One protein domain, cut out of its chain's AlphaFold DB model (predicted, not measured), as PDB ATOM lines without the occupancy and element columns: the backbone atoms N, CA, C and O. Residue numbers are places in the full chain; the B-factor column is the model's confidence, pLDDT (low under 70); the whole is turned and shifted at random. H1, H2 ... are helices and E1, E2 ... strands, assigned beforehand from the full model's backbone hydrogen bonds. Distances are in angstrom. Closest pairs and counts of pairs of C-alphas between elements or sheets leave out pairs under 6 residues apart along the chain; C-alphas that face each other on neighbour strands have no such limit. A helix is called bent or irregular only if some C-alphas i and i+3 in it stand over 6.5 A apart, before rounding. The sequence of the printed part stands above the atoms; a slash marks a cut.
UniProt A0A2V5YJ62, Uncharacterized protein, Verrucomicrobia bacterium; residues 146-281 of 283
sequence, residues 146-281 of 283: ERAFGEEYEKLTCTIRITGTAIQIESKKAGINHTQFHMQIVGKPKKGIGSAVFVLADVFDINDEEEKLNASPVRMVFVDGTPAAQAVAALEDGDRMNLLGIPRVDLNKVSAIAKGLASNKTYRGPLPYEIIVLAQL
ATOM      1  N   GLU A 146     256.139 180.793 122.201       96.25
ATOM      2  CA  GLU A 146     255.819 181.414 120.910       96.25
ATOM      3  C   GLU A 146     256.809 182.537 120.576       96.25
ATOM      4  O   GLU A 146     257.436 182.536 119.510       96.25
ATOM      5  N   ARG A 147     257.046 183.447 121.521       95.62
ATOM      6  CA  ARG A 147     258.021 184.524 121.369       95.62
ATOM      7  C   ARG A 147     259.444 183.987 121.254       95.62
ATOM      8  O   ARG A 147     260.201 184.408 120.377       95.62
ATOM      9  N   ALA A 148     259.838 183.065 122.125       97.19
ATOM     10  CA  ALA A 148     261.206 182.562 122.146       97.19
ATOM     11  C   ALA A 148     261.554 181.745 120.889       97.19
ATOM     12  O   ALA A 148     262.479 182.095 120.154       97.19
ATOM     13  N   PHE A 149     260.803 180.682 120.607       97.19
ATOM     14  CA  PHE A 149     261.054 179.782 119.483       97.19
ATOM     15  C   PHE A 149     260.555 180.369 118.162       97.19
ATOM     16  O   PHE A 149     261.306 180.392 117.183       97.19
ATOM     17  N   GLY A 150     259.319 180.873 118.142       91.31
ATOM     18  CA  GLY A 150     258.655 181.360 116.935       91.31
ATOM     19  C   GLY A 150     259.193 182.700 116.431       91.31
ATOM     20  O   GLY A 150     259.249 182.923 115.215       91.31
ATOM     21  N   GLU A 151     259.630 183.602 117.315       92.38
ATOM     22  CA  GLU A 151     260.117 184.931 116.915       92.38
ATOM     23  C   GLU A 151     261.635 185.108 116.954       92.38
ATOM     24  O   GLU A 151     262.157 185.894 116.155       92.38
ATOM     25  N   GLU A 152     262.356 184.373 117.806       95.25
ATOM     26  CA  GLU A 152     263.795 184.576 117.979       95.25
ATOM     27  C   GLU A 152     264.643 183.372 117.559       95.25
ATOM     28  O   GLU A 152     265.393 183.479 116.588       95.25
ATOM     29  N   TYR A 153     264.547 182.232 118.246       96.81
ATOM     30  CA  TYR A 153     265.504 181.128 118.090       96.81
ATOM     31  C   TYR A 153     265.517 180.545 116.672       96.81
ATOM     32  O   TYR A 153     266.588 180.440 116.070       96.81
ATOM     33  N   GLU A 154     264.351 180.239 116.090       95.94
ATOM     34  CA  GLU A 154     264.250 179.695 114.723       95.94
ATOM     35  C   GLU A 154     264.630 180.725 113.643       95.94
ATOM     36  O   GLU A 154     265.058 180.369 112.540       95.94
ATOM     37  N   LYS A 155     264.492 182.020 113.949       95.81
ATOM     38  CA  LYS A 155     264.744 183.128 113.012       95.81
ATOM     39  C   LYS A 155     266.157 183.695 113.126       95.81
ATOM     40  O   LYS A 155     266.598 184.434 112.235       95.81
ATOM     41  N   LEU A 156     266.889 183.367 114.190       96.19
ATOM     42  CA  LEU A 156     268.246 183.840 114.387       96.19
ATOM     43  C   LEU A 156     269.151 183.238 113.312       96.19
ATOM     44  O   LEU A 156     269.204 182.031 113.097       96.19
ATOM     45  N   THR A 157     269.879 184.097 112.603       97.62
ATOM     46  CA  THR A 157     270.759 183.680 111.506       97.62
ATOM     47  C   THR A 157     272.218 183.806 111.897       97.62
ATOM     48  O   THR A 157     272.599 184.616 112.744       97.62
ATOM     49  N   CYS A 158     273.064 183.009 111.253       98.25
ATOM     50  CA  CYS A 158     274.495 183.043 111.466       98.25
ATOM     51  C   CYS A 158     275.290 182.937 110.167       98.25
ATOM     52  O   CYS A 158     274.795 182.566 109.099       98.25
ATOM     53  N   THR A 159     276.569 183.264 110.292       98.19
ATOM     54  CA  THR A 159     277.602 182.962 109.315       98.19
ATOM     55  C   THR A 159     278.607 182.005 109.950       98.19
ATOM     56  O   THR A 159     279.179 182.326 110.991       98.19
ATOM     57  N   ILE A 160     278.855 180.855 109.313       98.31
ATOM     58  CA  ILE A 160     279.854 179.868 109.761       98.31
ATOM     59  C   ILE A 160     280.965 179.762 108.716       98.31
ATOM     60  O   ILE A 160     280.701 179.604 107.517       98.31
ATOM     61  N   ARG A 161     282.219 179.856 109.170       96.06
ATOM     62  CA  ARG A 161     283.423 179.761 108.328       96.06
ATOM     63  C   ARG A 161     284.494 178.915 108.998       96.06
ATOM     64  O   ARG A 161     284.691 179.021 110.207       96.06
ATOM     65  N   ILE A 162     285.234 178.146 108.204       93.69
ATOM     66  CA  ILE A 162     286.468 177.497 108.658       93.69
ATOM     67  C   ILE A 162     287.638 178.462 108.446       93.69
ATOM     68  O   ILE A 162     287.843 178.965 107.342       93.69
ATOM     69  N   THR A 163     288.424 178.691 109.493       87.94
ATOM     70  CA  THR A 163     289.641 179.508 109.484       87.94
ATOM     71  C   THR A 163     290.816 178.675 109.999       87.94
ATOM     72  O   THR A 163     291.180 178.700 111.173       87.94
ATOM     73  N   GLY A 164     291.403 177.868 109.110       87.69
ATOM     74  CA  GLY A 164     292.463 176.923 109.475       87.69
ATOM     75  C   GLY A 164     291.962 175.880 110.477       87.69
ATOM     76  O   GLY A 164     291.082 175.082 110.163       87.69
ATOM     77  N   THR A 165     292.502 175.893 111.696       91.56
ATOM     78  CA  THR A 165     292.127 174.970 112.783       91.56
ATOM     79  C   THR A 165     290.971 175.478 113.648       91.56
ATOM     80  O   THR A 165     290.742 174.946 114.737       91.56
ATOM     81  N   ALA A 166     290.276 176.531 113.219       95.12
ATOM     82  CA  ALA A 166     289.180 177.141 113.951       95.12
ATOM     83  C   ALA A 166     287.904 177.231 113.108       95.12
ATOM     84  O   ALA A 166     287.939 177.282 111.879       95.12
ATOM     85  N   ILE A 167     286.774 177.299 113.803       96.75
ATOM     86  CA  ILE A 167     285.479 177.688 113.254       96.75
ATOM     87  C   ILE A 167     285.138 179.079 113.789       96.75
ATOM     88  O   ILE A 167     285.170 179.326 115.001       96.75
ATOM     89  N   GLN A 168     284.820 179.994 112.880       97.00
ATOM     90  CA  GLN A 168     284.217 181.286 113.186       97.00
ATOM     91  C   GLN A 168     282.699 181.159 113.075       97.00
ATOM     92  O   GLN A 168     282.193 180.643 112.077       97.00
ATOM     93  N   ILE A 169     282.001 181.663 114.090       97.81
ATOM     94  CA  ILE A 169     280.544 181.774 114.140       97.81
ATOM     95  C   ILE A 169     280.246 183.250 114.384       97.81
ATOM     96  O   ILE A 169     280.777 183.840 115.323       97.81
ATOM     97  N   GLU A 170     279.443 183.844 113.517       97.44
ATOM     98  CA  GLU A 170     279.001 185.232 113.623       97.44
ATOM     99  C   GLU A 170     277.478 185.253 113.582       97.44
ATOM    100  O   GLU A 170     276.883 184.653 112.689       97.44
ATOM    101  N   SER A 171     276.852 185.929 114.536       97.00
ATOM    102  CA  SER A 171     275.406 186.121 114.596       97.00
ATOM    103  C   SER A 171     275.094 187.494 115.188       97.00
ATOM    104  O   SER A 171     275.981 188.170 115.721       97.00
ATOM    105  N   LYS A 172     273.840 187.926 115.052       94.94
ATOM    106  CA  LYS A 172     273.343 189.113 115.749       94.94
ATOM    107  C   LYS A 172     273.184 188.801 117.237       94.94
ATOM    108  O   LYS A 172     273.138 187.641 117.633       94.94
ATOM    109  N   LYS A 173     273.089 189.859 118.041       94.31
ATOM    110  CA  LYS A 173     272.752 189.742 119.457       94.31
ATOM    111  C   LYS A 173     271.388 189.048 119.604       94.31
ATOM    112  O   LYS A 173     270.451 189.452 118.917       94.31
ATOM    113  N   ALA A 174     271.314 188.039 120.467       92.12
ATOM    114  CA  ALA A 174     270.068 187.409 120.906       92.12
ATOM    115  C   ALA A 174     269.549 188.122 122.169       92.12
ATOM    116  O   ALA A 174     270.337 188.751 122.881       92.12
ATOM    117  N   GLY A 175     268.242 188.099 122.410       88.69
ATOM    118  CA  GLY A 175     267.590 188.815 123.506       88.69
ATOM    119  C   GLY A 175     266.914 187.918 124.539       88.69
ATOM    120  O   GLY A 175     266.720 188.376 125.663       88.69
ATOM    121  N   ILE A 176     266.563 186.683 124.182       92.88
ATOM    122  CA  ILE A 176     265.805 185.777 125.045       92.88
ATOM    123  C   ILE A 176     266.726 184.687 125.603       92.88
ATOM    124  O   ILE A 176     267.560 184.119 124.889       92.88
ATOM    125  N   ASN A 177     266.584 184.444 126.908       89.56
ATOM    126  CA  ASN A 177     267.386 183.491 127.662       89.56
ATOM    127  C   ASN A 177     266.496 182.406 128.282       89.56
ATOM    128  O   ASN A 177     266.431 181.304 127.751       89.56
ATOM    129  N   HIS A 178     265.753 182.720 129.344       96.31
ATOM    130  CA  HIS A 178     264.874 181.768 130.025       96.31
ATOM    131  C   HIS A 178     263.506 181.645 129.354       96.31
ATOM    132  O   HIS A 178     262.739 182.610 129.322       96.31
ATOM    133  N   THR A 179     263.174 180.447 128.886       97.81
ATOM    134  CA  THR A 179     261.908 180.158 128.208       97.81
ATOM    135  C   THR A 179     261.177 179.023 128.901       97.81
ATOM    136  O   THR A 179     261.783 177.980 129.170       97.81
ATOM    137  N   GLN A 180     259.882 179.216 129.147       98.12
ATOM    138  CA  GLN A 180     258.976 178.144 129.537       98.12
ATOM    139  C   GLN A 180     258.286 177.563 128.297       98.12
ATOM    140  O   GLN A 180     257.858 178.312 127.423       98.12
ATOM    141  N   PHE A 181     258.202 176.237 128.203       98.44
ATOM    142  CA  PHE A 181     257.611 175.550 127.053       98.44
ATOM    143  C   PHE A 181     257.200 174.117 127.395       98.44
ATOM    144  O   PHE A 181     257.745 173.501 128.315       98.44
ATOM    145  N   HIS A 182     256.304 173.549 126.588       98.38
ATOM    146  CA  HIS A 182     256.053 172.112 126.583       98.38
ATOM    147  C   HIS A 182     256.970 171.445 125.561       98.38
ATOM    148  O   HIS A 182     256.979 171.797 124.380       98.38
ATOM    149  N   MET A 183     257.769 170.476 126.005       98.00
ATOM    150  CA  MET A 183     258.447 169.573 125.076       98.00
ATOM    151  C   MET A 183     257.582 168.349 124.823       98.00
ATOM    152  O   MET A 183     257.009 167.811 125.764       98.00
ATOM    153  N   GLN A 184     257.575 167.857 123.588       98.38
ATOM    154  CA  GLN A 184     257.144 166.506 123.248       98.38
ATOM    155  C   GLN A 184     258.356 165.715 122.765       98.38
ATOM    156  O   GLN A 184     258.986 166.084 121.771       98.38
ATOM    157  N   ILE A 185     258.710 164.640 123.463       97.88
ATOM    158  CA  ILE A 185     259.895 163.853 123.121       97.88
ATOM    159  C   ILE A 185     259.716 163.125 121.778       97.88
ATOM    160  O   ILE A 185     258.664 162.569 121.482       97.88
ATOM    161  N   VAL A 186     260.782 163.127 120.974       97.81
ATOM    162  CA  VAL A 186     260.905 162.421 119.695       97.81
ATOM    163  C   VAL A 186     262.037 161.394 119.804       97.81
ATOM    164  O   VAL A 186     263.232 161.709 119.734       97.81
ATOM    165  N   GLY A 187     261.663 160.132 119.961       94.62
ATOM    166  CA  GLY A 187     262.549 159.000 120.194       94.62
ATOM    167  C   GLY A 187     262.929 158.820 121.666       94.62
ATOM    168  O   GLY A 187     262.233 159.248 122.571       94.62
ATOM    169  N   LYS A 188     264.043 158.129 121.922       92.62
ATOM    170  CA  LYS A 188     264.501 157.825 123.289       92.62
ATOM    171  C   LYS A 188     265.640 158.747 123.733       92.62
ATOM    172  O   LYS A 188     266.476 159.094 122.885       92.62
ATOM    173  N   PRO A 189     265.756 159.054 125.040       95.12
ATOM    174  CA  PRO A 189     266.930 159.723 125.588       95.12
ATOM    175  C   PRO A 189     268.225 158.975 125.259       95.12
ATOM    176  O   PRO A 189     268.291 157.743 125.276       95.12
ATOM    177  N   LYS A 190     269.284 159.728 124.957       94.94
ATOM    178  CA  LYS A 190     270.612 159.204 124.620       94.94
ATOM    179  C   LYS A 190     271.653 159.780 125.561       94.94
ATOM    180  O   LYS A 190     271.730 160.992 125.739       94.94
ATOM    181  N   LYS A 191     272.515 158.921 126.107       94.44
ATOM    182  CA  LYS A 191     273.681 159.386 126.862       94.44
ATOM    183  C   LYS A 191     274.665 160.107 125.939       94.44
ATOM    184  O   LYS A 191     274.975 159.627 124.847       94.44
ATOM    185  N   GLY A 192     275.132 161.261 126.393       92.62
ATOM    186  CA  GLY A 192     276.215 162.024 125.795       92.62
ATOM    187  C   GLY A 192     277.562 161.732 126.454       92.62
ATOM    188  O   GLY A 192     277.787 160.664 127.021       92.62
ATOM    189  N   ILE A 193     278.475 162.697 126.362       94.19
ATOM    190  CA  ILE A 193     279.773 162.667 127.041       94.19
ATOM    191  C   ILE A 193     279.593 163.159 128.482       94.19
ATOM    192  O   ILE A 193     279.038 164.237 128.705       94.19
ATOM    193  N   GLY A 194     280.117 162.397 129.444       93.88
ATOM    194  CA  GLY A 194     280.026 162.728 130.868       93.88
ATOM    195  C   GLY A 194     278.578 162.709 131.358       93.88
ATOM    196  O   GLY A 194     277.817 161.813 130.999       93.88
ATOM    197  N   SER A 195     278.191 163.722 132.133       93.38
ATOM    198  CA  SER A 195     276.855 163.868 132.736       93.38
ATOM    199  C   SER A 195     275.781 164.382 131.766       93.38
ATOM    200  O   SER A 195     274.843 165.045 132.184       93.38
ATOM    201  N   ALA A 196     275.927 164.161 130.460       96.50
ATOM    202  CA  ALA A 196     274.980 164.657 129.465       96.50
ATOM    203  C   ALA A 196     273.921 163.607 129.118       96.50
ATOM    204  O   ALA A 196     274.257 162.469 128.775       96.50
ATOM    205  N   VAL A 197     272.656 164.018 129.092       97.38
ATOM    206  CA  VAL A 197     271.554 163.260 128.493       97.38
ATOM    207  C   VAL A 197     270.915 164.131 127.416       97.38
ATOM    208  O   VAL A 197     270.511 165.259 127.675       97.38
ATOM    209  N   PHE A 198     270.855 163.621 126.188       97.81
ATOM    210  CA  PHE A 198     270.278 164.324 125.048       97.81
ATOM    211  C   PHE A 198     268.970 163.694 124.614       97.81
ATOM    212  O   PHE A 198     268.859 162.472 124.498       97.81
ATOM    213  N   VAL A 199     268.021 164.552 124.279       97.81
ATOM    214  CA  VAL A 199     266.717 164.178 123.744       97.81
ATOM    215  C   VAL A 199     266.449 165.024 122.503       97.81
ATOM    216  O   VAL A 199     266.939 166.144 122.417       97.81
ATOM    217  N   LEU A 200     265.735 164.493 121.513       98.44
ATOM    218  CA  LEU A 200     265.140 165.325 120.467       98.44
ATOM    219  C   LEU A 200     263.693 165.590 120.859       98.44
ATOM    220  O   LEU A 200     263.043 164.675 121.353       98.44
ATOM    221  N   ALA A 201     263.202 166.804 120.653       98.50
ATOM    222  CA  ALA A 201     261.834 167.145 120.999       98.50
ATOM    223  C   ALA A 201     261.223 168.141 120.016       98.50
ATOM    224  O   ALA A 201     261.916 169.024 119.503       98.50
ATOM    225  N   ASP A 202     259.926 167.992 119.786       98.56
ATOM    226  CA  ASP A 202     259.095 169.077 119.279       98.56
ATOM    227  C   ASP A 202     258.689 169.985 120.450       98.56
ATOM    228  O   ASP A 202     258.633 169.544 121.600       98.56
ATOM    229  N   VAL A 203     258.491 171.269 120.170       98.44
ATOM    230  CA  VAL A 203     258.262 172.320 121.166       98.44
ATOM    231  C   VAL A 203     256.905 172.950 120.919       98.44
ATOM    232  O   VAL A 203     256.594 173.294 119.782       98.44
ATOM    233  N   PHE A 204     256.138 173.127 121.985       98.25
ATOM    234  CA  PHE A 204     254.803 173.711 121.985       98.25
ATOM    235  C   PHE A 204     254.743 174.868 122.981       98.25
ATOM    236  O   PHE A 204     255.528 174.913 123.941       98.25
ATOM    237  N   ASP A 205     253.815 175.794 122.748       96.38
ATOM    238  CA  ASP A 205     253.475 176.781 123.763       96.38
ATOM    239  C   ASP A 205     252.709 176.107 124.904       96.38
ATOM    240  O   ASP A 205     252.041 175.093 124.714       96.38
ATOM    241  N   ILE A 206     252.818 176.652 126.114       95.00
ATOM    242  CA  ILE A 206     252.084 176.113 127.268       95.00
ATOM    243  C   ILE A 206     250.581 176.410 127.181       95.00
ATOM    244  O   ILE A 206     249.783 175.752 127.841       95.00
ATOM    245  N   ASN A 207     250.195 177.416 126.387       92.94
ATOM    246  CA  ASN A 207     248.804 177.802 126.169       92.94
ATOM    247  C   ASN A 207     248.243 177.279 124.837       92.94
ATOM    248  O   ASN A 207     247.027 177.318 124.648       92.94
ATOM    249  N   ASP A 208     249.105 176.813 123.926       91.88
ATOM    250  CA  ASP A 208     248.732 176.217 122.642       91.88
ATOM    251  C   ASP A 208     249.602 174.991 122.340       91.88
ATOM    252  O   ASP A 208     250.791 175.063 122.020       91.88
ATOM    253  N   GLU A 209     248.946 173.842 122.442       90.12
ATOM    254  CA  GLU A 209     249.538 172.518 122.359       90.12
ATOM    255  C   GLU A 209     249.226 171.787 121.043       90.12
ATOM    256  O   GLU A 209     249.612 170.616 120.891       90.12
ATOM    257  N   GLU A 210     248.525 172.450 120.115       92.38
ATOM    258  CA  GLU A 210     248.081 171.871 118.842       92.38
ATOM    259  C   GLU A 210     249.175 171.944 117.772       92.38
ATOM    260  O   GLU A 210     249.439 170.954 117.077       92.38
ATOM    261  N   GLU A 211     249.851 173.091 117.663       94.56
ATOM    262  CA  GLU A 211     250.898 173.328 116.673       94.56
ATOM    263  C   GLU A 211     252.276 173.461 117.318       94.56
ATOM    264  O   GLU A 211     252.499 174.209 118.266       94.56
ATOM    265  N   LYS A 212     253.250 172.734 116.766       96.69
ATOM    266  CA  LYS A 212     254.635 172.874 117.206       96.69
ATOM    267  C   LYS A 212     255.275 174.142 116.649       96.69
ATOM    268  O   LYS A 212     255.079 174.500 115.489       96.69
ATOM    269  N   LEU A 213     256.145 174.744 117.449       97.25
ATOM    270  CA  LEU A 213     256.812 176.014 117.163       97.25
ATOM    271  C   LEU A 213     258.131 175.856 116.392       97.25
ATOM    272  O   LEU A 213     258.638 176.812 115.807       97.25
ATOM    273  N   ASN A 214     258.710 174.656 116.383       96.12
ATOM    274  CA  ASN A 214     259.996 174.361 115.754       96.12
ATOM    275  C   ASN A 214     259.826 173.643 114.404       96.12
ATOM    276  O   ASN A 214     259.061 172.685 114.268       96.12
ATOM    277  N   ALA A 215     260.625 174.028 113.402       93.94
ATOM    278  CA  ALA A 215     260.558 173.405 112.073       93.94
ATOM    279  C   ALA A 215     261.050 171.943 112.061       93.94
ATOM    280  O   ALA A 215     260.657 171.140 111.212       93.94
ATOM    281  N   SER A 216     261.939 171.586 112.991       95.88
ATOM    282  CA  SER A 216     262.478 170.231 113.156       95.88
ATOM    283  C   SER A 216     262.828 169.966 114.619       95.88
ATOM    284  O   SER A 216     263.207 170.930 115.290       95.88
ATOM    285  N   PRO A 217     262.766 168.710 115.110       98.06
ATOM    286  CA  PRO A 217     263.030 168.405 116.513       98.06
ATOM    287  C   PRO A 217     264.336 169.026 117.026       98.06
ATOM    288  O   PRO A 217     265.420 168.826 116.457       98.06
ATOM    289  N   VAL A 218     264.220 169.800 118.102       98.06
ATOM    290  CA  VAL A 218     265.326 170.500 118.757       98.06
ATOM    291  C   VAL A 218     266.001 169.546 119.733       98.06
ATOM    292  O   VAL A 218     265.354 168.712 120.364       98.06
ATOM    293  N   ARG A 219     267.329 169.635 119.847       98.38
ATOM    294  CA  ARG A 219     268.066 168.852 120.838       98.38
ATOM    295  C   ARG A 219     267.899 169.512 122.209       98.38
ATOM    296  O   ARG A 219     268.229 170.679 122.373       98.38
ATOM    297  N   MET A 220     267.400 168.755 123.173       98.69
ATOM    298  CA  MET A 220     267.317 169.126 124.580       98.69
ATOM    299  C   MET A 220     268.514 168.526 125.320       98.69
ATOM    300  O   MET A 220     268.905 167.381 125.058       98.69
ATOM    301  N   VAL A 221     269.107 169.297 126.224       98.56
ATOM    302  CA  VAL A 221     270.308 168.954 126.987       98.56
ATOM    303  C   VAL A 221     269.944 168.896 128.461       98.56
ATOM    304  O   VAL A 221     269.759 169.919 129.112       98.56
ATOM    305  N   PHE A 222     269.877 167.680 128.984       98.19
ATOM    306  CA  PHE A 222     269.673 167.397 130.395       98.19
ATOM    307  C   PHE A 222     271.009 167.053 131.054       98.19
ATOM    308  O   PHE A 222     271.913 166.490 130.422       98.19
ATOM    309  N   VAL A 223     271.123 167.372 132.341       96.94
ATOM    310  CA  VAL A 223     272.310 167.080 133.149       96.94
ATOM    311  C   VAL A 223     271.985 165.950 134.108       96.94
ATOM    312  O   VAL A 223     271.063 166.061 134.914       96.94
ATOM    313  N   ASP A 224     272.731 164.856 134.008       92.75
ATOM    314  CA  ASP A 224     272.573 163.687 134.867       92.75
ATOM    315  C   ASP A 224     272.649 164.085 136.351       92.75
ATOM    316  O   ASP A 224     273.409 164.977 136.732       92.75
ATOM    317  N   GLY A 225     271.829 163.446 137.179       90.12
ATOM    318  CA  GLY A 225     271.666 163.797 138.593       90.12
ATOM    319  C   GLY A 225     270.682 164.937 138.889       90.12
ATOM    320  O   GLY A 225     270.327 165.113 140.052       90.12
ATOM    321  N   THR A 226     270.178 165.663 137.886       94.69
ATOM    322  CA  THR A 226     269.128 166.683 138.092       94.69
ATOM    323  C   THR A 226     267.718 166.075 138.092       94.69
ATOM    324  O   THR A 226     267.504 165.042 137.448       94.69
ATOM    325  N   PRO A 227     266.724 166.711 138.748       94.25
ATOM    326  CA  PRO A 227     265.332 166.251 138.711       94.25
ATOM    327  C   PRO A 227     264.781 166.100 137.286       94.25
ATOM    328  O   PRO A 227     264.193 165.074 136.956       94.25
ATOM    329  N   ALA A 228     265.058 167.068 136.405       96.19
ATOM    330  CA  ALA A 228     264.603 167.026 135.015       96.19
ATOM    331  C   ALA A 228     265.200 165.834 134.239       96.19
ATOM    332  O   ALA A 228     264.509 165.192 133.450       96.19
ATOM    333  N   ALA A 229     266.471 165.492 134.485       95.81
ATOM    334  CA  ALA A 229     267.098 164.325 133.864       95.81
ATOM    335  C   ALA A 229     266.512 162.994 134.367       95.81
ATOM    336  O   ALA A 229     266.441 162.029 133.607       95.81
ATOM    337  N   GLN A 230     266.081 162.933 135.630       95.06
ATOM    338  CA  GLN A 230     265.394 161.759 136.173       95.06
ATOM    339  C   GLN A 230     264.007 161.593 135.548       95.06
ATOM    340  O   GLN A 230     263.654 160.484 135.150       95.06
ATOM    341  N   ALA A 231     263.258 162.689 135.409       95.25
ATOM    342  CA  ALA A 231     261.937 162.681 134.790       95.25
ATOM    343  C   ALA A 231     261.998 162.243 133.322       95.25
ATOM    344  O   ALA A 231     261.292 161.321 132.919       95.25
ATOM    345  N   VAL A 232     262.916 162.822 132.537       96.62
ATOM    346  CA  VAL A 232     263.015 162.513 131.103       96.62
ATOM    347  C   VAL A 232     263.445 161.070 130.824       96.62
ATOM    348  O   VAL A 232     263.155 160.533 129.758       96.62
ATOM    349  N   ALA A 233     264.131 160.414 131.767       94.88
ATOM    350  CA  ALA A 233     264.571 159.030 131.614       94.88
ATOM    351  C   ALA A 233     263.408 158.023 131.565       94.88
ATOM    352  O   ALA A 233     263.599 156.914 131.061       94.88
ATOM    353  N   ALA A 234     262.241 158.399 132.092       93.12
ATOM    354  CA  ALA A 234     261.044 157.566 132.110       93.12
ATOM    355  C   ALA A 234     260.112 157.801 130.908       93.12
ATOM    356  O   ALA A 234     259.170 157.033 130.745       93.12
ATOM    357  N   LEU A 235     260.368 158.828 130.090       95.19
ATOM    358  CA  LEU A 235     259.488 159.207 128.985       95.19
ATOM    359  C   LEU A 235     259.688 158.324 127.746       95.19
ATOM    360  O   LEU A 235     260.813 157.954 127.382       95.19
ATOM    361  N   GLU A 236     258.581 158.031 127.074       95.31
ATOM    362  CA  GLU A 236     258.498 157.354 125.784       95.31
ATOM    363  C   GLU A 236     258.190 158.339 124.650       95.31
ATOM    364  O   GLU A 236     257.783 159.469 124.880       95.31
ATOM    365  N   ASP A 237     258.404 157.914 123.401       96.88
ATOM    366  CA  ASP A 237     258.147 158.734 122.210       96.88
ATOM    367  C   ASP A 237     256.717 159.298 122.210       96.88
ATOM    368  O   ASP A 237     255.753 158.542 122.317       96.88
ATOM    369  N   GLY A 238     256.586 160.619 122.071       96.88
ATOM    370  CA  GLY A 238     255.302 161.317 122.127       96.88
ATOM    371  C   GLY A 238     254.892 161.837 123.509       96.88
ATOM    372  O   GLY A 238     253.982 162.663 123.563       96.88
ATOM    373  N   ASP A 239     255.562 161.441 124.593       97.00
ATOM    374  CA  ASP A 239     255.285 161.997 125.922       97.00
ATOM    375  C   ASP A 239     255.652 163.484 126.006       97.00
ATOM    376  O   ASP A 239     256.548 163.974 125.305       97.00
ATOM    377  N   ARG A 240     254.975 164.208 126.903       96.50
ATOM    378  CA  ARG A 240     255.186 165.641 127.123       96.50
ATOM    379  C   ARG A 240     255.731 165.951 128.512       96.50
ATOM    380  O   ARG A 240     255.584 165.164 129.443       96.50
ATOM    381  N   MET A 241     256.402 167.095 128.619       96.75
ATOM    382  CA  MET A 241     256.894 167.637 129.884       96.75
ATOM    383  C   MET A 241     256.968 169.166 129.817       96.75
ATOM    384  O   MET A 241     257.546 169.713 128.871       96.75
ATOM    385  N   ASN A 242     256.441 169.836 130.846       97.88
ATOM    386  CA  ASN A 242     256.596 171.277 131.040       97.88
ATOM    387  C   ASN A 242     257.995 171.620 131.565       97.88
ATOM    388  O   ASN A 242     258.464 171.055 132.560       97.88
ATOM    389  N   LEU A 243     258.687 172.533 130.887       98.44
ATOM    390  CA  LEU A 243     260.097 172.815 131.119       98.44
ATOM    391  C   LEU A 243     260.403 174.307 131.199       98.44
ATOM    392  O   LEU A 243     259.805 175.121 130.504       98.44
ATOM    393  N   LEU A 244     261.440 174.620 131.977       98.50
ATOM    394  CA  LEU A 244     262.213 175.853 131.876       98.50
ATOM    395  C   LEU A 244     263.572 175.528 131.250       98.50
ATOM    396  O   LEU A 244     264.286 174.634 131.725       98.50
ATOM    397  N   GLY A 245     263.960 176.270 130.217       98.31
ATOM    398  CA  GLY A 245     265.245 176.074 129.555       98.31
ATOM    399  C   GLY A 245     265.869 177.355 129.024       98.31
ATOM    400  O   GLY A 245     265.215 178.393 128.943       98.31
ATOM    401  N   ILE A 246     267.147 177.248 128.660       98.19
ATOM    402  CA  ILE A 246     267.938 178.325 128.058       98.19
ATOM    403  C   ILE A 246     268.629 177.841 126.779       98.19
ATOM    404  O   ILE A 246     269.068 176.687 126.708       98.19
ATOM    405  N   PRO A 247     268.760 178.681 125.744       98.06
ATOM    406  CA  PRO A 247     269.346 178.274 124.480       98.06
ATOM    407  C   PRO A 247     270.873 178.235 124.557       98.06
ATOM    408  O   PRO A 247     271.520 179.005 125.271       98.06
ATOM    409  N   ARG A 248     271.476 177.375 123.739       97.94
ATOM    410  CA  ARG A 248     272.887 177.472 123.351       97.94
ATOM    411  C   ARG A 248     273.059 177.071 121.895       97.94
ATOM    412  O   ARG A 248     272.247 176.348 121.326       97.94
ATOM    413  N   VAL A 249     274.158 177.492 121.284       98.56
ATOM    414  CA  VAL A 249     274.534 177.048 119.940       98.56
ATOM    415  C   VAL A 249     274.823 175.543 119.939       98.56
ATOM    416  O   VAL A 249     275.677 175.065 120.691       98.56
ATOM    417  N   ASP A 250     274.179 174.808 119.029       98.56
ATOM    418  CA  ASP A 250     274.436 173.384 118.804       98.56
ATOM    419  C   ASP A 250     275.771 173.218 118.065       98.56
ATOM    420  O   ASP A 250     275.870 173.230 116.830       98.56
ATOM    421  N   LEU A 251     276.836 173.042 118.847       98.44
ATOM    422  CA  LEU A 251     278.185 172.847 118.326       98.44
ATOM    423  C   LEU A 251     278.347 171.545 117.525       98.44
ATOM    424  O   LEU A 251     279.286 171.433 116.730       98.44
ATOM    425  N   ASN A 252     277.450 170.564 117.683       97.56
ATOM    426  CA  ASN A 252     277.475 169.343 116.884       97.56
ATOM    427  C   ASN A 252     276.988 169.614 115.457       97.56
ATOM    428  O   ASN A 252     277.677 169.233 114.503       97.56
ATOM    429  N   LYS A 253     275.883 170.351 115.301       98.06
ATOM    430  CA  LYS A 253     275.420 170.839 113.991       98.06
ATOM    431  C   LYS A 253     276.409 171.824 113.372       98.06
ATOM    432  O   LYS A 253     276.722 171.686 112.192       98.06
ATOM    433  N   VAL A 254     276.979 172.755 114.146       98.38
ATOM    434  CA  VAL A 254     278.025 173.668 113.640       98.38
ATOM    435  C   VAL A 254     279.238 172.893 113.116       98.38
ATOM    436  O   VAL A 254     279.719 173.183 112.021       98.38
ATOM    437  N   SER A 255     279.719 171.890 113.859       97.56
ATOM    438  CA  SER A 255     280.824 171.026 113.420       97.56
ATOM    439  C   SER A 255     280.484 170.275 112.129       97.56
ATOM    440  O   SER A 255     281.309 170.224 111.214       97.56
ATOM    441  N   ALA A 256     279.268 169.731 112.019       97.31
ATOM    442  CA  ALA A 256     278.809 169.040 110.816       97.31
ATOM    443  C   ALA A 256     278.732 169.979 109.599       97.31
ATOM    444  O   ALA A 256     279.265 169.641 108.542       97.31
ATOM    445  N   ILE A 257     278.151 171.174 109.766       97.31
ATOM    446  CA  ILE A 257     278.111 172.214 108.728       97.31
ATOM    447  C   ILE A 257     279.531 172.558 108.289       97.31
ATOM    448  O   ILE A 257     279.827 172.505 107.099       97.31
ATOM    449  N   ALA A 258     280.427 172.856 109.235       95.88
ATOM    450  CA  ALA A 258     281.809 173.198 108.932       95.88
ATOM    451  C   ALA A 258     282.507 172.087 108.134       95.88
ATOM    452  O   ALA A 258     283.081 172.369 107.089       95.88
ATOM    453  N   LYS A 259     282.405 170.820 108.556       94.06
ATOM    454  CA  LYS A 259     283.000 169.674 107.841       94.06
ATOM    455  C   LYS A 259     282.439 169.481 106.427       94.06
ATOM    456  O   LYS A 259     283.159 168.987 105.565       94.06
ATOM    457  N   GLY A 260     281.183 169.861 106.195       94.06
ATOM    458  CA  GLY A 260     280.548 169.819 104.876       94.06
ATOM    459  C   GLY A 260     280.911 170.991 103.956       94.06
ATOM    460  O   GLY A 260     280.618 170.938 102.762       94.06
ATOM    461  N   LEU A 261     281.542 172.053 104.470       93.75
ATOM    462  CA  LEU A 261     281.956 173.194 103.655       93.75
ATOM    463  C   LEU A 261     283.245 172.881 102.888       93.75
ATOM    464  O   LEU A 261     284.263 172.501 103.463       93.75
ATOM    465  N   ALA A 262     283.237 173.153 101.583       85.06
ATOM    466  CA  ALA A 262     284.471 173.223 100.807       85.06
ATOM    467  C   ALA A 262     285.375 174.365 101.313       85.06
ATOM    468  O   ALA A 262     284.895 175.377 101.839       85.06
ATOM    469  N   SER A 263     286.688 174.239 101.103       76.56
ATOM    470  CA  SER A 263     287.659 175.283 101.454       76.56
ATOM    471  C   SER A 263     287.246 176.642 100.868       76.56
ATOM    472  O   SER A 263     286.848 176.736  99.707       76.56
ATOM    473  N   ASN A 264     287.325 177.703 101.678       77.00
ATOM    474  CA  ASN A 264     286.911 179.080 101.353       77.00
ATOM    475  C   ASN A 264     285.400 179.315 101.159       77.00
ATOM    476  O   ASN A 264     284.998 180.422 100.793       77.00
ATOM    477  N   LYS A 265     284.538 178.325 101.420       91.62
ATOM    478  CA  LYS A 265     283.086 178.541 101.460       91.62
ATOM    479  C   LYS A 265     282.626 178.985 102.843       91.62
ATOM    480  O   LYS A 265     283.285 178.791 103.859       91.62
ATOM    481  N   THR A 266     281.485 179.657 102.842       96.19
ATOM    482  CA  THR A 266     280.841 180.223 104.021       96.19
ATOM    483  C   THR A 266     279.403 179.741 104.033       96.19
ATOM    484  O   THR A 266     278.715 179.867 103.022       96.19
ATOM    485  N   TYR A 267     278.953 179.225 105.169       97.88
ATOM    486  CA  TYR A 267     277.536 178.986 105.407       97.88
ATOM    487  C   TYR A 267     276.872 180.287 105.863       97.88
ATOM    488  O   TYR A 267     277.441 181.011 106.684       97.88
ATOM    489  N   ARG A 268     275.681 180.572 105.331       98.19
ATOM    490  CA  ARG A 268     274.781 181.636 105.790       98.19
ATOM    491  C   ARG A 268     273.380 181.045 105.879       98.19
ATOM    492  O   ARG A 268     272.882 180.547 104.873       98.19
ATOM    493  N   GLY A 269     272.774 181.088 107.055       97.44
ATOM    494  CA  GLY A 269     271.467 180.479 107.292       97.44
ATOM    495  C   GLY A 269     271.082 180.528 108.768       97.44
ATOM    496  O   GLY A 269     271.699 181.299 109.509       97.44
ATOM    497  N   PRO A 270     270.081 179.740 109.193       97.25
ATOM    498  CA  PRO A 270     269.692 179.635 110.597       97.25
ATOM    499  C   PRO A 270     270.877 179.296 111.511       97.25
ATOM    500  O   PRO A 270     271.773 178.537 111.132       97.25
ATOM    501  N   LEU A 271     270.914 179.878 112.708       97.94
ATOM    502  CA  LEU A 271     271.873 179.520 113.747       97.94
ATOM    503  C   LEU A 271     271.460 178.167 114.342       97.94
ATOM    504  O   LEU A 271     270.375 178.068 114.905       97.94
ATOM    505  N   PRO A 272     272.300 177.117 114.260       98.06
ATOM    506  CA  PRO A 272     271.979 175.865 114.924       98.06
ATOM    507  C   PRO A 272     271.963 176.070 116.437       98.06
ATOM    508  O   PRO A 272     272.968 176.504 117.005       98.06
ATOM    509  N   TYR A 273     270.858 175.719 117.083       98.38
ATOM    510  CA  TYR A 273     270.700 175.820 118.526       98.38
ATOM    511  C   TYR A 273     270.165 174.516 119.128       98.38
ATOM    512  O   TYR A 273     269.676 173.620 118.430       98.38
ATOM    513  N   GLU A 274     270.330 174.419 120.439       98.62
ATOM    514  CA  GLU A 274     269.804 173.396 121.334       98.62
ATOM    515  C   GLU A 274     269.419 174.061 122.663       98.62
ATOM    516  O   GLU A 274     269.857 175.181 122.936       98.62
ATOM    517  N   ILE A 275     268.615 173.392 123.485       98.75
ATOM    518  CA  ILE A 275     268.123 173.954 124.751       98.75
ATOM    519  C   ILE A 275     268.738 173.198 125.922       98.75
ATOM    520  O   ILE A 275     268.620 171.979 126.012       98.75
ATOM    521  N   ILE A 276     269.385 173.920 126.829       98.69
ATOM    522  CA  ILE A 276     269.740 173.417 128.155       98.69
ATOM    523  C   ILE A 276     268.475 173.427 129.001       98.69
ATOM    524  O   ILE A 276     267.834 174.465 129.143       98.69
ATOM    525  N   VAL A 277     268.137 172.284 129.587       98.56
ATOM    526  CA  VAL A 277     266.997 172.180 130.496       98.56
ATOM    527  C   VAL A 277     267.454 172.506 131.911       98.56
ATOM    528  O   VAL A 277     268.348 171.848 132.448       98.56
ATOM    529  N   LEU A 278     266.835 173.526 132.504       97.75
ATOM    530  CA  LEU A 278     267.134 173.988 133.857       97.75
ATOM    531  C   LEU A 278     266.227 173.335 134.893       97.75
ATOM    532  O   LEU A 278     266.685 173.002 135.983       97.75
ATOM    533  N   ALA A 279     264.950 173.153 134.556       97.81
ATOM    534  CA  ALA A 279     263.963 172.610 135.474       97.81
ATOM    535  C   ALA A 279     262.820 171.918 134.739       97.81
ATOM    536  O   ALA A 279     262.380 172.384 133.689       97.81
ATOM    537  N   GLN A 280     262.295 170.862 135.358       97.25
ATOM    538  CA  GLN A 280     260.928 170.420 135.116       97.25
ATOM    539  C   GLN A 280     259.992 171.311 135.929       97.25
ATOM    540  O   GLN A 280     260.188 171.466 137.139       97.25
ATOM    541  N   LEU A 281     259.003 171.893 135.263       96.69
ATOM    542  CA  LEU A 281     257.961 172.693 135.891       96.69
ATOM    543  C   LEU A 281     256.745 171.807 136.210       96.69
ATOM    544  O   LEU A 281     256.574 170.759 135.582       96.69
TER     545      LEU A 281
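What this domain is: This is residues 146 to 281 of the 283 residues of an uncharacterized protein of Verrucomicrobia bacterium (UniProt A0A2V5YJ62). Picture two lobes: a closed barrel of five strands, E3, E4, E5, E8 and E6, and a small antiparallel sheet, E2, E1, E7, with helix H3 packed over one face. H1 and H2 pack on the outside of the barrel, and E7 runs on into E8 from the small lobe to the barrel. The printed part has 136 residues, with three named helices and eight named strands in the order H1 E1 E2 E3 E4 E5 H2 E6 H3 E7 E8. The class is mixed, helices and strands, and the barrel is mixed too, with E5 and E8 its parallel pair. The whole is compact, with a radius of gyration of the C-alphas of 15.6 A and spans of 45 by 33 by 22 A.

Where its parts are: Find C-alpha 146 at (255.819, 181.414, 120.910), where H1 begins and runs to residue 153; it is irregular, but only just, with C-alphas 150 and 153 6.9 A apart. Next come E1, residues 157 to 163, 19.4 A long, and E2, residues 166 to 171. At C-alpha 179, (261.908, 180.158, 128.208), begins E3, which runs to 191 over 23.9 A and bends by 100 degrees at residue 187. E4, 196 to 204, spans 23.3 A and bends by 59 degrees at 200; E5 is 218 to 223 and H2 is 227 to 232. E6, 240 to 249, spans 23.6 A and bends by 77 degrees at 244. H3, 251 to 260, is 14.0 A long, E7 is 266 to 270, and E8, 273 to 280, spans 20.0 A to C-alpha 280 at (260.928, 170.420, 135.116).

How they stand to each other: Start in the barrel with the meander E3 E4 E5, each strand the antiparallel neighbour of the one before: N 184 and O 202 are 2.8 A apart, N 199 and O 220 3.1 A. E5 and E8 are parallel, with N 221 and O 275 at 2.7 A. E6 is antiparallel to E8, N 248 to O 274 at 2.8 A, and to E3, N 181 to O 243 at 3.0 A. H2 lies outside the barrel at a height of 6.7 A; its Ala 228 and Gln 280 of E8 have C-alphas 5.0 A apart. H1 is also outside, at 8.6 A, with the C-alphas of Ala 148 and Thr 179 6.6 A apart. In the other sheet, look at N 161 and O 168, 3.0 A, between E1 and E2, a hairpin, and N 158 and O 269, 2.8 A, between E1 and E7. H3 is on this sheet at a height of 9.2 A, making two layers, a helix on one face of a sheet; the closest C-alphas of H3 and E1, Ala 258 and Ile 162, are 6.3 A apart. In H2 and H3 every O i to N i+4 pair is within hydrogen-bond range; in H1, 3 of 4 are.

The domain as a whole: The C-alphas farthest apart, those of Gly 164 and Asn 207, are 46.8 A from each other. The printed part has no cut, and its one long link is E4 to E5, residues 205 to 217. The mean pLDDT of the printed part is 95.7, and no printed residue is under 70.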